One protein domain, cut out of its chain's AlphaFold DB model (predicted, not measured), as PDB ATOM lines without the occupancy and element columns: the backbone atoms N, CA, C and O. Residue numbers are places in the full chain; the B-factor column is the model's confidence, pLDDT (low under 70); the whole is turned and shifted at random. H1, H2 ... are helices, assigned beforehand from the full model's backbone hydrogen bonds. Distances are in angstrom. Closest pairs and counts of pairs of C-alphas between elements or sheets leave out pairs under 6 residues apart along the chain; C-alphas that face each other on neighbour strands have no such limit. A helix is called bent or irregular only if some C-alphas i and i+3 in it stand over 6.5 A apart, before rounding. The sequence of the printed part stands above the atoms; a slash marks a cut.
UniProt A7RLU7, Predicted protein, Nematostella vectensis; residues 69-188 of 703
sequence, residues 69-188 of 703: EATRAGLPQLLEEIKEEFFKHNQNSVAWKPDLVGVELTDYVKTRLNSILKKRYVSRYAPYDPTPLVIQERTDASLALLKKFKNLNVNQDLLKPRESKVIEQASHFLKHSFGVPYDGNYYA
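Overview. This is residues 69 to 188 of the 703 residues of the protein "Predicted protein" of Nematostella vectensis (UniProt A7RLU7). H2 and H5 run side by side, and H6 packs on H5, in an up-and-down bundle of three; beyond one end sits a small hairpin, H3 and H4. The printed part has 120 residues with six named helices, H1 to H6, and no named strand: all helix. It is only just compact, close to loose, with radius of gyration of the C-alphas 16.2 A and spans of 50 by 36 by 23 A.

Along the chain. H1 is residues 69 to 73, from C-alpha 69 at (130.768, 80.716, 22.392). H2 is 75 to 89, 21.1 A; H3 is 91 to 96, irregular, with C-alphas 92 and 95 7.5 A apart; H4 is 102 to 110. H5 is 132 to 150, 26.8 A; H6 is 161 to 175, 21.5 A, ending at C-alpha 175 (139.680, 95.472, 39.242).

Arrangement. H1 touches no helix. H2 touches H5, opposite ways, at a shallow tilt of 3 degrees; closest C-alphas: His 89 and Arg 138, 5.7 A. H5 and H6, a hairpin, touch with residues 142 to 150 and 170 to 175 alone; closest C-alphas: Ser 142 and Leu 174, 5.0 A. Every O i to N i+4 pair is within hydrogen-bond range except in H3, 0 of 2, with 1 of 3 O i to N i+3.

Size, cuts and confidence. The printed part has no cut. The link H4 to H5 is long; residues 112 to 123 have pLDDT under 70.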
ATOM      1  N   GLU A  69     131.336  79.606  21.634       96.31
ATOM      2  CA  GLU A  69     130.768  80.716  22.392       96.31
ATOM      3  C   GLU A  69     131.836  81.725  22.828       96.31
ATOM      4  O   GLU A  69     131.707  82.915  22.539       96.31
ATOM      5  N   ALA A  70     132.922  81.268  23.458       96.06
ATOM      6  CA  ALA A  70     134.020  82.142  23.862       96.06
ATOM      7  C   ALA A  70     134.619  82.890  22.660       96.06
ATOM      8  O   ALA A  70     134.899  84.088  22.734       96.06
ATOM      9  N   THR A  71     134.763  82.196  21.528       96.50
ATOM     10  CA  THR A  71     135.258  82.785  20.276       96.50
ATOM     11  C   THR A  71     134.284  83.820  19.713       96.50
ATOM     12  O   THR A  71     134.706  84.921  19.365       96.50
ATOM     13  N   ARG A  72     132.979  83.510  19.671       96.69
ATOM     14  CA  ARG A  72     131.913  84.429  19.231       96.69
ATOM     15  C   ARG A  72     131.890  85.700  20.076       96.69
ATOM     16  O   ARG A  72     131.737  86.792  19.532       96.69
ATOM     17  N   ALA A  73     132.020  85.552  21.391       95.88
ATOM     18  CA  ALA A  73     132.010  86.665  22.327       95.88
ATOM     19  C   ALA A  73     133.291  87.518  22.263       95.88
ATOM     20  O   ALA A  73     133.288  88.638  22.764       95.88
ATOM     21  N   GLY A  74     134.368  87.025  21.639       96.19
ATOM     22  CA  GLY A  74     135.652  87.725  21.547       96.19
ATOM     23  C   GLY A  74     136.540  87.571  22.787       96.19
ATOM     24  O   GLY A  74     137.449  88.377  22.999       96.19
ATOM     25  N   LEU A  75     136.292  86.549  23.619       96.25
ATOM     26  CA  LEU A  75     137.077  86.280  24.827       96.25
ATOM     27  C   LEU A  75     138.579  86.079  24.534       96.25
ATOM     28  O   LEU A  75     139.384  86.691  25.238       96.25
ATOM     29  N   PRO A  76     139.002  85.300  23.512       95.75
ATOM     30  CA  PRO A  76     140.426  85.092  23.236       95.75
ATOM     31  C   PRO A  76     141.177  86.395  22.943       95.75
ATOM     32  O   PRO A  76     142.255  86.625  23.487       95.75
ATOM     33  N   GLN A  77     140.597  87.263  22.109       95.75
ATOM     34  CA  GLN A  77     141.213  88.526  21.700       95.75
ATOM     35  C   GLN A  77     141.336  89.489  22.879       95.75
ATOM     36  O   GLN A  77     142.351  90.166  23.018       95.75
ATOM     37  N   LEU A  78     140.318  89.538  23.740       96.31
ATOM     38  CA  LEU A  78     140.343  90.407  24.908       96.31
ATOM     39  C   LEU A  78     141.325  89.913  25.977       96.31
ATOM     40  O   LEU A  78     142.014  90.730  26.582       96.31
ATOM     41  N   LEU A  79     141.439  88.595  26.186       96.00
ATOM     42  CA  LEU A  79     142.484  88.039  27.049       96.00
ATOM     43  C   LEU A  79     143.868  88.440  26.528       96.00
ATOM     44  O   LEU A  79     144.688  88.922  27.307       96.00
ATOM     45  N   GLU A  80     144.109  88.311  25.222       95.69
ATOM     46  CA  GLU A  80     145.376  88.715  24.604       95.69
ATOM     47  C   GLU A  80     145.665  90.209  24.814       95.69
ATOM     48  O   GLU A  80     146.774  90.572  25.209       95.69
ATOM     49  N   GLU A  81     144.652  91.068  24.651       96.69
ATOM     50  CA  GLU A  81     144.759  92.503  24.937       96.69
ATOM     51  C   GLU A  81     145.165  92.764  26.400       96.69
ATOM     52  O   GLU A  81     146.059  93.572  26.651       96.69
ATOM     53  N   ILE A  82     144.573  92.044  27.365       96.25
ATOM     54  CA  ILE A  82     144.925  92.145  28.792       96.25
ATOM     55  C   ILE A  82     146.395  91.803  29.022       96.25
ATOM     56  O   ILE A  82     147.090  92.528  29.736       96.25
ATOM     57  N   LYS A  83     146.883  90.713  28.426       95.12
ATOM     58  CA  LYS A  83     148.282  90.292  28.559       95.12
ATOM     59  C   LYS A  83     149.233  91.323  27.950       95.12
ATOM     60  O   LYS A  83     150.232  91.668  28.581       95.12
ATOM     61  N   GLU A  84     148.944  91.840  26.758       94.50
ATOM     62  CA  GLU A  84     149.800  92.853  26.127       94.50
ATOM     63  C   GLU A  84     149.820  94.173  26.907       94.50
ATOM     64  O   GLU A  84     150.898  94.724  27.152       94.50
ATOM     65  N   GLU A  85     148.665  94.661  27.364       95.94
ATOM     66  CA  GLU A  85     148.587  95.868  28.194       95.94
ATOM     67  C   GLU A  85     149.261  95.664  29.560       95.94
ATOM     68  O   GLU A  85     149.978  96.554  30.026       95.94
ATOM     69  N   PHE A  86     149.150  94.473  30.162       95.38
ATOM     70  CA  PHE A  86     149.884  94.134  31.380       95.38
ATOM     71  C   PHE A  86     151.396  94.309  31.196       95.38
ATOM     72  O   PHE A  86     152.012  95.069  31.942       95.38
ATOM     73  N   PHE A  87     152.006  93.661  30.196       92.44
ATOM     74  CA  PHE A  87     153.461  93.740  29.987       92.44
ATOM     75  C   PHE A  87     153.927  95.111  29.481       92.44
ATOM     76  O   PHE A  87     155.072  95.503  29.710       92.44
ATOM     77  N   LYS A  88     153.048  95.877  28.826       90.94
ATOM     78  CA  LYS A  88     153.307  97.271  28.444       90.94
ATOM     79  C   LYS A  88     153.426  98.191  29.664       90.94
ATOM     80  O   LYS A  88     154.324  99.037  29.682       90.94
ATOM     81  N   HIS A  89     152.546  98.023  30.654       90.31
ATOM     82  CA  HIS A  89     152.492  98.848  31.868       90.31
ATOM     83  C   HIS A  89     153.317  98.295  33.049       90.31
ATOM     84  O   HIS A  89     153.582  99.028  34.007       90.31
ATOM     85  N   ASN A  90     153.761  97.038  32.978       89.56
ATOM     86  CA  ASN A  90     154.606  96.363  33.969       89.56
ATOM     87  C   ASN A  90     155.888  95.858  33.291       89.56
ATOM     88  O   ASN A  90     156.120  94.660  33.133       89.56
ATOM     89  N   GLN A  91     156.722  96.800  32.840       86.81
ATOM     90  CA  GLN A  91     157.957  96.501  32.101       86.81
ATOM     91  C   GLN A  91     158.985  95.726  32.930       86.81
ATOM     92  O   GLN A  91     159.836  95.048  32.361       86.81
ATOM     93  N   ASN A  92     158.886  95.771  34.258       84.50
ATOM     94  CA  ASN A  92     159.699  94.951  35.147       84.50
ATOM     95  C   ASN A  92     159.343  93.464  35.022       84.50
ATOM     96  O   ASN A  92     160.198  92.608  35.219       84.50
ATOM     97  N   SER A  93     158.124  93.144  34.581       89.06
ATOM     98  CA  SER A  93     157.640  91.772  34.455       89.06
ATOM     99  C   SER A  93     157.933  91.107  33.100       89.06
ATOM    100  O   SER A  93     157.622  89.932  32.920       89.06
ATOM    101  N   VAL A  94     158.548  91.793  32.127       88.56
ATOM    102  CA  VAL A  94     158.713  91.264  30.748       88.56
ATOM    103  C   VAL A  94     159.545  89.983  30.648       88.56
ATOM    104  O   VAL A  94     159.408  89.248  29.672       88.56
ATOM    105  N   ALA A  95     160.382  89.695  31.650       86.44
ATOM    106  CA  ALA A  95     161.148  88.452  31.743       86.44
ATOM    107  C   ALA A  95     160.264  87.211  31.975       86.44
ATOM    108  O   ALA A  95     160.714  86.092  31.761       86.44
ATOM    109  N   TRP A  96     159.002  87.399  32.371       87.81
ATOM    110  CA  TRP A  96     158.040  86.325  32.625       87.81
ATOM    111  C   TRP A  96     156.893  86.303  31.609       87.81
ATOM    112  O   TRP A  96     155.805  85.802  31.905       87.81
ATOM    113  N   LYS A  97     157.111  86.850  30.404       88.94
ATOM    114  CA  LYS A  97     156.113  86.795  29.332       88.94
ATOM    115  C   LYS A  97     155.867  85.334  28.920       88.94
ATOM    116  O   LYS A  97     156.810  84.673  28.495       88.94
ATOM    117  N   PRO A  98     154.630  84.814  29.048       85.38
ATOM    118  CA  PRO A  98     154.370  83.374  29.038       85.38
ATOM    119  C   PRO A  98     154.527  82.713  27.665       85.38
ATOM    120  O   PRO A  98     154.730  81.504  27.607       85.38
ATOM    121  N   ASP A  99     154.420  83.479  26.579       86.31
ATOM    122  CA  ASP A  99     154.429  82.939  25.210       86.31
ATOM    123  C   ASP A  99     155.830  82.873  24.603       86.31
ATOM    124  O   ASP A  99     155.996  82.345  23.509       86.31
ATOM    125  N   LEU A 100     156.833  83.419  25.295       86.75
ATOM    126  CA  LEU A 100     158.199  83.496  24.797       86.75
ATOM    127  C   LEU A 100     159.106  82.606  25.641       86.75
ATOM    128  O   LEU A 100     159.056  82.625  26.871       86.75
ATOM    129  N   VAL A 101     160.000  81.873  24.983       84.94
ATOM    130  CA  VAL A 101     161.005  81.031  25.643       84.94
ATOM    131  C   VAL A 101     162.359  81.146  24.947       84.94
ATOM    132  O   VAL A 101     162.459  81.567  23.795       84.94
ATOM    133  N   GLY A 102     163.427  80.770  25.653       85.81
ATOM    134  CA  GLY A 102     164.774  80.712  25.086       85.81
ATOM    135  C   GLY A 102     165.220  82.034  24.448       85.81
ATOM    136  O   GLY A 102     165.148  83.092  25.073       85.81
ATOM    137  N   VAL A 103     165.697  81.957  23.201       83.00
ATOM    138  CA  VAL A 103     166.255  83.104  22.462       83.00
ATOM    139  C   VAL A 103     165.204  84.179  22.194       83.00
ATOM    140  O   VAL A 103     165.515  85.357  22.328       83.00
ATOM    141  N   GLU A 104     163.962  83.800  21.894       85.50
ATOM    142  CA  GLU A 104     162.892  84.756  21.594       85.50
ATOM    143  C   GLU A 104     162.567  85.641  22.803       85.50
ATOM    144  O   GLU A 104     162.480  86.864  22.687       85.50
ATOM    145  N   LEU A 105     162.476  85.035  23.992       86.12
ATOM    146  CA  LEU A 105     162.302  85.771  25.243       86.12
ATOM    147  C   LEU A 105     163.505  86.677  25.522       86.12
ATOM    148  O   LEU A 105     163.336  87.847  25.862       86.12
ATOM    149  N   THR A 106     164.724  86.163  25.341       82.44
ATOM    150  CA  THR A 106     165.950  86.956  25.492       82.44
ATOM    151  C   THR A 106     165.958  88.178  24.570       82.44
ATOM    152  O   THR A 106     166.240  89.287  25.032       82.44
ATOM    153  N   ASP A 107     165.613  88.012  23.296       82.94
ATOM    154  CA  ASP A 107     165.577  89.105  22.327       82.94
ATOM    155  C   ASP A 107     164.465  90.105  22.654       82.94
ATOM    156  O   ASP A 107     164.696  91.317  22.604       82.94
ATOM    157  N   TYR A 108     163.291  89.619  23.072       84.75
ATOM    158  CA  TYR A 108     162.184  90.456  23.524       84.75
ATOM    159  C   TYR A 108     162.583  91.328  24.717       84.75
ATOM    160  O   TYR A 108     162.423  92.547  24.649       84.75
ATOM    161  N   VAL A 109     163.165  90.737  25.767       82.50
ATOM    162  CA  VAL A 109     163.636  91.453  26.966       82.50
ATOM    163  C   VAL A 109     164.633  92.555  26.583       82.50
ATOM    164  O   VAL A 109     164.523  93.690  27.055       82.50
ATOM    165  N   LYS A 110     165.573  92.252  25.676       74.31
ATOM    166  CA  LYS A 110     166.659  93.163  25.272       74.31
ATOM    167  C   LYS A 110     166.252  94.285  24.314       74.31
ATOM    168  O   LYS A 110     166.996  95.267  24.191       74.31
ATOM    169  N   THR A 111     165.130  94.142  23.606       72.19
ATOM    170  CA  THR A 111     164.937  94.860  22.339       72.19
ATOM    171  C   THR A 111     163.515  95.379  22.147       72.19
ATOM    172  O   THR A 111     162.592  94.623  21.851       72.19
ATOM    173  N   ARG A 112     163.353  96.703  22.180       66.69
ATOM    174  CA  ARG A 112     162.196  97.479  21.713       66.69
ATOM    175  C   ARG A 112     162.663  98.508  20.692       66.69
ATOM    176  O   ARG A 112     163.700  99.144  20.882       66.69
ATOM    177  N   LEU A 113     161.876  98.731  19.642       56.84
ATOM    178  CA  LEU A 113     162.095  99.860  18.741       56.84
ATOM    179  C   LEU A 113     161.816 101.169  19.494       56.84
ATOM    180  O   LEU A 113     160.701 101.384  19.971       56.84
ATOM    181  N   ASN A 114     162.813 102.047  19.595       55.38
ATOM    182  CA  ASN A 114     162.591 103.396  20.094       55.38
ATOM    183  C   ASN A 114     161.987 104.251  18.966       55.38
ATOM    184  O   ASN A 114     162.651 104.523  17.963       55.38
ATOM    185  N   SER A 115     160.721 104.649  19.118       47.94
ATOM    186  CA  SER A 115     159.991 105.448  18.122       47.94
ATOM    187  C   SER A 115     160.543 106.872  17.975       47.94
ATOM    188  O   SER A 115     160.431 107.459  16.900       47.94
ATOM    189  N   ILE A 116     161.175 107.400  19.027       52.59
ATOM    190  CA  ILE A 116     161.736 108.755  19.092       52.59
ATOM    191  C   ILE A 116     163.137 108.777  18.464       52.59
ATOM    192  O   ILE A 116     163.432 109.611  17.615       52.59
ATOM    193  N   LEU A 117     163.984 107.804  18.805       52.25
ATOM    194  CA  LEU A 117     165.372 107.698  18.332       52.25
ATOM    195  C   LEU A 117     165.515 106.915  17.015       52.25
ATOM    196  O   LEU A 117     166.556 106.291  16.813       52.25
ATOM    197  N   LYS A 118     164.463 106.891  16.176       43.62
ATOM    198  CA  LYS A 118     164.342 106.185  14.878       43.62
ATOM    199  C   LYS A 118     165.620 105.420  14.474       43.62
ATOM    200  O   LYS A 118     166.533 106.022  13.913       43.62
ATOM    201  N   LYS A 119     165.631 104.094  14.707       45.78
ATOM    202  CA  LYS A 119     166.721 103.106  14.465       45.78
ATOM    203  C   LYS A 119     167.640 102.749  15.651       45.78
ATOM    204  O   LYS A 119     168.618 102.039  15.438       45.78
ATOM    205  N   ARG A 120     167.321 103.127  16.897       54.28
ATOM    206  CA  ARG A 120     168.020 102.601  18.093       54.28
ATOM    207  C   ARG A 120     167.129 101.652  18.899       54.28
ATOM    208  O   ARG A 120     166.019 102.015  19.283       54.28
ATOM    209  N   TYR A 121     167.615 100.439  19.149       57.81
ATOM    210  CA  TYR A 121     166.934  99.457  19.992       57.81
ATOM    211  C   TYR A 121     167.233  99.715  21.474       57.81
ATOM    212  O   TYR A 121     168.400  99.759  21.867       57.81
ATOM    213  N   VAL A 122     166.191  99.861  22.292       63.91
ATOM    214  CA  VAL A 122     166.281 100.007  23.761       63.91
ATOM    215  C   VAL A 122     165.771  98.746  24.460       63.91
ATOM    216  O   VAL A 122     165.056  97.966  23.843       63.91
ATOM    217  N   SER A 123     166.131  98.525  25.725       67.62
ATOM    218  CA  SER A 123     165.595  97.402  26.516       67.62
ATOM    219  C   SER A 123     164.067  97.500  26.638       67.62
ATOM    220  O   SER A 123     163.550  98.600  26.830       67.62
ATOM    221  N   ARG A 124     163.336  96.377  26.517       78.94
ATOM    222  CA  ARG A 124     161.912  96.336  26.923       78.94
ATOM    223  C   ARG A 124     161.776  96.272  28.428       78.94
ATOM    224  O   ARG A 124     160.813  96.813  28.955       78.94
ATOM    225  N   TYR A 125     162.723  95.612  29.088       81.62
ATOM    226  CA  TYR A 125     162.783  95.619  30.535       81.62
ATOM    227  C   TYR A 125     163.134  97.020  31.021       81.62
ATOM    228  O   TYR A 125     164.147  97.591  30.598       81.62
ATOM    229  N   ALA A 126     162.322  97.512  31.943       79.06
ATOM    230  CA  ALA A 126     162.614  98.650  32.787       79.06
ATOM    231  C   ALA A 126     162.237  98.267  34.220       79.06
ATOM    232  O   ALA A 126     161.256  97.543  34.404       79.06
ATOM    233  N   PRO A 127     162.983  98.725  35.232       78.06
ATOM    234  CA  PRO A 127     162.584  98.513  36.614       78.06
ATOM    235  C   PRO A 127     161.202  99.109  36.915       78.06
ATOM    236  O   PRO A 127     160.729  99.989  36.193       78.06
ATOM    237  N   TYR A 128     160.571  98.656  38.001       84.56
ATOM    238  CA  TYR A 128     159.286  99.200  38.432       84.56
ATOM    239  C   TYR A 128     159.380 100.721  38.624       84.56
ATOM    240  O   TYR A 128     160.253 101.194  39.352       84.56
ATOM    241  N   ASP A 129     158.475 101.480  37.998       85.06
ATOM    242  CA  ASP A 129     158.410 102.938  38.131       85.06
ATOM    243  C   ASP A 129     157.254 103.341  39.069       85.06
ATOM    244  O   ASP A 129     156.087 103.279  38.673       85.06
ATOM    245  N   PRO A 130     157.553 103.769  40.311       87.19
ATOM    246  CA  PRO A 130     156.555 104.232  41.269       87.19
ATOM    247  C   PRO A 130     156.160 105.701  41.042       87.19
ATOM    248  O   PRO A 130     155.589 106.334  41.927       87.19
ATOM    249  N   THR A 131     156.489 106.308  39.897       89.12
ATOM    250  CA  THR A 131     156.090 107.686  39.597       89.12
ATOM    251  C   THR A 131     154.558 107.801  39.575       89.12
ATOM    252  O   THR A 131     153.911 107.025  38.873       89.12
ATOM    253  N   PRO A 132     153.959 108.793  40.269       89.94
ATOM    254  CA  PRO A 132     152.504 108.902  40.405       89.94
ATOM    255  C   PRO A 132     151.738 108.843  39.073       89.94
ATOM    256  O   PRO A 132     150.741 108.139  38.970       89.94
ATOM    257  N   LEU A 133     152.239 109.522  38.034       88.75
ATOM    258  CA  LEU A 133     151.633 109.503  36.697       88.75
ATOM    259  C   LEU A 133     151.654 108.102  36.060       88.75
ATOM    260  O   LEU A 133     150.687 107.708  35.425       88.75
ATOM    261  N   VAL A 134     152.719 107.324  36.267       89.56
ATOM    262  CA  VAL A 134     152.831 105.958  35.728       89.56
ATOM    263  C   VAL A 134     151.888 105.001  36.459       89.56
ATOM    264  O   VAL A 134     151.250 104.158  35.826       89.56
ATOM    265  N   ILE A 135     151.735 105.161  37.780       91.81
ATOM    266  CA  ILE A 135     150.742 104.412  38.569       91.81
ATOM    267  C   ILE A 135     149.325 104.737  38.071       91.81
ATOM    268  O   ILE A 135     148.508 103.829  37.904       91.81
ATOM    269  N   GLN A 136     149.040 106.014  37.787       93.81
ATOM    270  CA  GLN A 136     147.762 106.449  37.216       93.81
ATOM    271  C   GLN A 136     147.503 105.810  35.850       93.81
ATOM    272  O   GLN A 136     146.484 105.149  35.680       93.81
ATOM    273  N   GLU A 137     148.445 105.922  34.911       94.50
ATOM    274  CA  GLU A 137     148.321 105.332  33.573       94.50
ATOM    275  C   GLU A 137     148.061 103.821  33.627       94.50
ATOM    276  O   GLU A 137     147.219 103.309  32.888       94.50
ATOM    277  N   ARG A 138     148.744 103.097  34.525       94.75
ATOM    278  CA  ARG A 138     148.508 101.661  34.739       94.75
ATOM    279  C   ARG A 138     147.116 101.385  35.312       94.75
ATOM    280  O   ARG A 138     146.448 100.459  34.853       94.75
ATOM    281  N   THR A 139     146.688 102.172  36.301       96.31
ATOM    282  CA  THR A 139     145.359 102.048  36.921       96.31
ATOM    283  C   THR A 139     144.263 102.247  35.873       96.31
ATOM    284  O   THR A 139     143.368 101.411  35.741       96.31
ATOM    285  N   ASP A 140     144.368 103.309  35.075       97.38
ATOM    286  CA  ASP A 140     143.393 103.657  34.044       97.38
ATOM    287  C   ASP A 140     143.331 102.607  32.932       97.38
ATOM    288  O   ASP A 140     142.237 102.219  32.514       97.38
ATOM    289  N   ALA A 141     144.484 102.092  32.488       98.00
ATOM    290  CA  ALA A 141     144.545 101.011  31.506       98.00
ATOM    291  C   ALA A 141     143.834  99.743  32.012       98.00
ATOM    292  O   ALA A 141     143.009  99.163  31.300       98.00
ATOM    293  N   SER A 142     144.088  99.354  33.265       97.81
ATOM    294  CA  SER A 142     143.450  98.197  33.902       97.81
ATOM    295  C   SER A 142     141.927  98.360  33.995       97.81
ATOM    296  O   SER A 142     141.168  97.466  33.614       97.81
ATOM    297  N   LEU A 143     141.449  99.529  34.435       97.12
ATOM    298  CA  LEU A 143     140.014  99.814  34.558       97.12
ATOM    299  C   LEU A 143     139.311  99.937  33.196       97.12
ATOM    300  O   LEU A 143     138.149  99.539  33.063       97.12
ATOM    301  N   ALA A 144     139.996 100.448  32.170       97.88
ATOM    302  CA  ALA A 144     139.470 100.498  30.809       97.88
ATOM    303  C   ALA A 144     139.252  99.087  30.240       97.88
ATOM    304  O   ALA A 144     138.198  98.816  29.656       97.88
ATOM    305  N   LEU A 145     140.203  98.176  30.465       98.00
ATOM    306  CA  LEU A 145     140.063  96.763  30.108       98.00
ATOM    307  C   LEU A 145     138.946  96.091  30.909       98.00
ATOM    308  O   LEU A 145     138.129  95.387  30.319       98.00
ATOM    309  N   LEU A 146     138.826  96.371  32.213       96.75
ATOM    310  CA  LEU A 146     137.730  95.841  33.032       96.75
ATOM    311  C   LEU A 146     136.367  96.246  32.466       96.75
ATOM    312  O   LEU A 146     135.449  95.432  32.411       96.75
ATOM    313  N   LYS A 147     136.226  97.497  32.013       96.50
ATOM    314  CA  LYS A 147     134.989  97.977  31.387       96.50
ATOM    315  C   LYS A 147     134.666  97.216  30.102       96.50
ATOM    316  O   LYS A 147     133.502  96.905  29.873       96.50
ATOM    317  N   LYS A 148     135.667  96.906  29.269       94.44
ATOM    318  CA  LYS A 148     135.470  96.049  28.085       94.44
ATOM    319  C   LYS A 148     135.031  94.643  28.497       94.44
ATOM    320  O   LYS A 148     134.071  94.128  27.939       94.44
ATOM    321  N   PHE A 149     135.688  94.077  29.508       89.69
ATOM    322  CA  PHE A 149     135.440  92.723  29.998       89.69
ATOM    323  C   PHE A 149     134.038  92.556  30.597       89.69
ATOM    324  O   PHE A 149     133.342  91.599  30.284       89.69
ATOM    325  N   LYS A 150     133.563  93.542  31.369       89.00
ATOM    326  CA  LYS A 150     132.193  93.565  31.913       89.00
ATOM    327  C   LYS A 150     131.100  93.692  30.846       89.00
ATOM    328  O   LYS A 150     129.957  93.346  31.112       89.00
ATOM    329  N   ASN A 151     131.442  94.189  29.659       91.38
ATOM    330  CA  ASN A 151     130.517  94.316  28.533       91.38
ATOM    331  C   ASN A 151     130.596  93.121  27.567       91.38
ATOM    332  O   ASN A 151     129.985  93.162  26.497       91.38
ATOM    333  N   LEU A 152     131.364  92.080  27.907       91.69
ATOM    334  CA  LEU A 152     131.484  90.881  27.093       91.69
ATOM    335  C   LEU A 152     130.151  90.124  27.109       91.69
ATOM    336  O   LEU A 152     129.696  89.653  28.149       91.69
ATOM    337  N   ASN A 153     129.511  90.015  25.947       92.50
ATOM    338  CA  ASN A 153     128.235  89.319  25.815       92.50
ATOM    339  C   ASN A 153     128.468  87.809  25.677       92.50
ATOM    340  O   ASN A 153     128.493  87.295  24.556       92.50
ATOM    341  N   VAL A 154     128.668  87.134  26.811       93.06
ATOM    342  CA  VAL A 154     128.843  85.677  26.912       93.06
ATOM    343  C   VAL A 154     127.581  84.986  27.424       93.06
ATOM    344  O   VAL A 154     126.940  85.451  28.364       93.06
ATOM    345  N   ASN A 155     127.263  83.833  26.847       93.88
ATOM    346  CA  ASN A 155     126.336  82.868  27.417       93.88
ATOM    347  C   ASN A 155     127.120  81.876  28.289       93.88
ATOM    348  O   ASN A 155     127.819  81.009  27.768       93.88
ATOM    349  N   GLN A 156     126.991  82.011  29.610       90.75
ATOM    350  CA  GLN A 156     127.721  81.199  30.590       90.75
ATOM    351  C   GLN A 156     127.453  79.694  30.448       90.75
ATOM    352  O   GLN A 156     128.374  78.906  30.637       90.75
ATOM    353  N   ASP A 157     126.247  79.294  30.036       93.88
ATOM    354  CA  ASP A 157     125.870  77.878  29.898       93.88
ATOM    355  C   ASP A 157     126.584  77.179  28.729       93.88
ATOM    356  O   ASP A 157     126.619  75.951  28.653       93.88
ATOM    357  N   LEU A 158     127.147  77.956  27.798       95.44
ATOM    358  CA  LEU A 158     127.870  77.458  26.627       95.44
ATOM    359  C   LEU A 158     129.396  77.539  26.790       95.44
ATOM    360  O   LEU A 158     130.130  77.137  25.883       95.44
ATOM    361  N   LEU A 159     129.880  78.065  27.918       93.94
ATOM    362  CA  LEU A 159     131.305  78.151  28.215       93.94
ATOM    363  C   LEU A 159     131.833  76.850  28.817       93.94
ATOM    364  O   LEU A 159     131.160  76.139  29.561       93.94
ATOM    365  N   LYS A 160     133.108  76.564  28.546       92.75
ATOM    366  CA  LYS A 160     133.840  75.520  29.270       92.75
ATOM    367  C   LYS A 160     134.131  76.002  30.701       92.75
ATOM    368  O   LYS A 160     134.411  77.186  30.890       92.75
ATOM    369  N   PRO A 161     134.245  75.110  31.703       90.25
ATOM    370  CA  PRO A 161     134.576  75.511  33.076       90.25
ATOM    371  C   PRO A 161     135.846  76.374  33.202       90.25
ATOM    372  O   PRO A 161     135.888  77.323  33.983       90.25
ATOM    373  N   ARG A 162     136.880  76.097  32.392       89.81
ATOM    374  CA  ARG A 162     138.115  76.906  32.351       89.81
ATOM    375  C   ARG A 162     137.899  78.324  31.809       89.81
ATOM    376  O   ARG A 162     138.609  79.240  32.211       89.81
ATOM    377  N   GLU A 163     136.914  78.508  30.933       93.69
ATOM    378  CA  GLU A 163     136.551  79.805  30.354       93.69
ATOM    379  C   GLU A 163     135.753  80.642  31.354       93.69
ATOM    380  O   GLU A 163     136.087  81.800  31.579       93.69
ATOM    381  N   SER A 164     134.769  80.051  32.037       92.31
ATOM    382  CA  SER A 164     134.066  80.742  33.126       92.31
ATOM    383  C   SER A 164     135.037  81.144  34.241       92.31
ATOM    384  O   SER A 164     135.023  82.282  34.704       92.31
ATOM    385  N   LYS A 165     135.971  80.253  34.609       91.06
ATOM    386  CA  LYS A 165     137.021  80.559  35.591       91.06
ATOM    387  C   LYS A 165     137.911  81.729  35.155       91.06
ATOM    388  O   LYS A 165     138.167  82.621  35.964       91.06
ATOM    389  N   VAL A 166     138.395  81.741  33.906       92.12
ATOM    390  CA  VAL A 166     139.290  82.818  33.445       92.12
ATOM    391  C   VAL A 166     138.567  84.168  33.370       92.12
ATOM    392  O   VAL A 166     139.201  85.199  33.580       92.12
ATOM    393  N   ILE A 167     137.250  84.177  33.132       92.56
ATOM    394  CA  ILE A 167     136.433  85.400  33.140       92.56
ATOM    395  C   ILE A 167     136.426  86.056  34.526       92.56
ATOM    396  O   ILE A 167     136.687  87.258  34.649       92.56
ATOM    397  N   GLU A 168     136.201  85.270  35.577       90.94
ATOM    398  CA  GLU A 168     136.230  85.773  36.954       90.94
ATOM    399  C   GLU A 168     137.647  86.192  37.372       90.94
ATOM    400  O   GLU A 168     137.847  87.276  37.929       90.94
ATOM    401  N   GLN A 169     138.661  85.394  37.015       93.00
ATOM    402  CA  GLN A 169     140.066  85.732  37.264       93.00
ATOM    403  C   GLN A 169     140.470  87.052  36.596       93.00
ATOM    404  O   GLN A 169     141.094  87.893  37.241       93.00
ATOM    405  N   ALA A 170     140.097  87.268  35.331       94.88
ATOM    406  CA  ALA A 170     140.414  88.491  34.596       94.88
ATOM    407  C   ALA A 170     139.709  89.709  35.191       94.88
ATOM    408  O   ALA A 170     140.332  90.756  35.371       94.88
ATOM    409  N   SER A 171     138.434  89.568  35.556       93.62
ATOM    410  CA  SER A 171     137.671  90.637  36.201       93.62
ATOM    411  C   SER A 171     138.312  91.055  37.523       93.62
ATOM    412  O   SER A 171     138.524  92.247  37.762       93.62
ATOM    413  N   HIS A 172     138.690  90.085  38.356       93.62
ATOM    414  CA  HIS A 172     139.359  90.349  39.621       93.62
ATOM    415  C   HIS A 172     140.758  90.959  39.422       93.62
ATOM    416  O   HIS A 172     141.093  91.951  40.073       93.62
ATOM    417  N   PHE A 173     141.559  90.418  38.500       95.25
ATOM    418  CA  PHE A 173     142.892  90.922  38.158       95.25
ATOM    419  C   PHE A 173     142.842  92.393  37.727       95.25
ATOM    420  O   PHE A 173     143.585  93.228  38.242       95.25
ATOM    421  N   LEU A 174     141.912  92.744  36.836       96.12
ATOM    422  CA  LEU A 174     141.784  94.100  36.304       96.12
ATOM    423  C   LEU A 174     141.173  95.095  37.300       96.12
ATOM    424  O   LEU A 174     141.538  96.274  37.297       96.12
ATOM    425  N   LYS A 175     140.260  94.643  38.169       94.00
ATOM    426  CA  LYS A 175     139.680  95.472  39.242       94.00
ATOM    427  C   LYS A 175     140.744  95.994  40.209       94.00
ATOM    428  O   LYS A 175     140.587  97.089  40.745       94.00
ATOM    429  N   HIS A 176     141.836  95.254  40.367       93.31
ATOM    430  CA  HIS A 176     142.919  95.567  41.294       93.31
ATOM    431  C   HIS A 176     144.216  95.904  40.556       93.31
ATOM    432  O   HIS A 176     145.273  95.386  40.889       93.31
ATOM    433  N   SER A 177     144.132  96.753  39.525       94.50
ATOM    434  CA  SER A 177     145.300  97.283  38.799       94.50
ATOM    435  C   SER A 177     146.298  96.207  38.357       94.50
ATOM    436  O   SER A 177     147.496  96.321  38.617       94.50
ATOM    437  N   PHE A 178     145.800  95.169  37.681       94.69
ATOM    438  CA  PHE A 178     146.556  93.972  37.310       94.69
ATOM    439  C   PHE A 178     147.058  93.150  38.512       94.69
ATOM    440  O   PHE A 178     148.222  92.758  38.575       94.69
ATOM    441  N   GLY A 179     146.163  92.871  39.460       91.12
ATOM    442  CA  GLY A 179     146.419  91.969  40.587       91.12
ATOM    443  C   GLY A 179     147.304  92.547  41.694       91.12
ATOM    444  O   GLY A 179     147.825  91.784  42.501       91.12
ATOM    445  N   VAL A 180     147.472  93.870  41.752       89.75
ATOM    446  CA  VAL A 180     148.258  94.562  42.778       89.75
ATOM    447  C   VAL A 180     147.297  95.272  43.752       89.75
ATOM    448  O   VAL A 180     146.818  96.368  43.448       89.75
ATOM    449  N   PRO A 181     146.963  94.659  44.908       85.50
ATOM    450  CA  PRO A 181     145.937  95.177  45.825       85.50
ATOM    451  C   PRO A 181     146.315  96.487  46.506       85.50
ATOM    452  O   PRO A 181     145.449  97.324  46.751       85.50
ATOM    453  N   TYR A 182     147.600  96.637  46.813       87.94
ATOM    454  CA  TYR A 182     148.201  97.850  47.356       87.94
ATOM    455  C   TYR A 182     148.984  98.568  46.265       87.94
ATOM    456  O   TYR A 182     149.260  97.944  45.252       87.94
ATOM    457  N   ASP A 183     149.423  99.804  46.471       86.50
ATOM    458  CA  ASP A 183     150.407 100.580  45.686       86.50
ATOM    459  C   ASP A 183     150.191 100.708  44.153       86.50
ATOM    460  O   ASP A 183     150.840 101.523  43.493       86.50
ATOM    461  N   GLY A 184     149.309  99.911  43.555       86.25
ATOM    462  CA  GLY A 184     149.057  99.797  42.129       86.25
ATOM    463  C   GLY A 184     147.808 100.550  41.700       86.25
ATOM    464  O   GLY A 184     147.652 100.828  40.515       86.25
ATOM    465  N   ASN A 185     146.932 100.915  42.641       93.56
ATOM    466  CA  ASN A 185     145.779 101.764  42.381       93.56
ATOM    467  C   ASN A 185     146.091 103.212  42.764       93.56
ATOM    468  O   ASN A 185     146.131 103.578  43.938       93.56
ATOM    469  N   TYR A 186     146.254 104.062  41.754       95.75
ATOM    470  CA  TYR A 186     146.544 105.479  41.945       95.75
ATOM    471  C   TYR A 186     145.522 106.175  42.851       95.75
ATOM    472  O   TYR A 186     145.896 106.919  43.761       95.75
ATOM    473  N   TYR A 187     144.239 105.880  42.626       95.62
ATOM    474  CA  TYR A 187     143.105 106.498  43.309       95.62
ATOM    475  C   TYR A 187     142.870 105.958  44.722       95.62
ATOM    476  O   TYR A 187     142.082 106.539  45.467       95.62
ATOM    477  N   ALA A 188     143.525 104.858  45.101       94.31
ATOM    478  CA  ALA A 188     143.530 104.375  46.477       94.31
ATOM    479  C   ALA A 188     144.496 105.189  47.358       94.31
ATOM    480  O   ALA A 188     144.269 105.316  48.559       94.31
TER     481      ALA A 188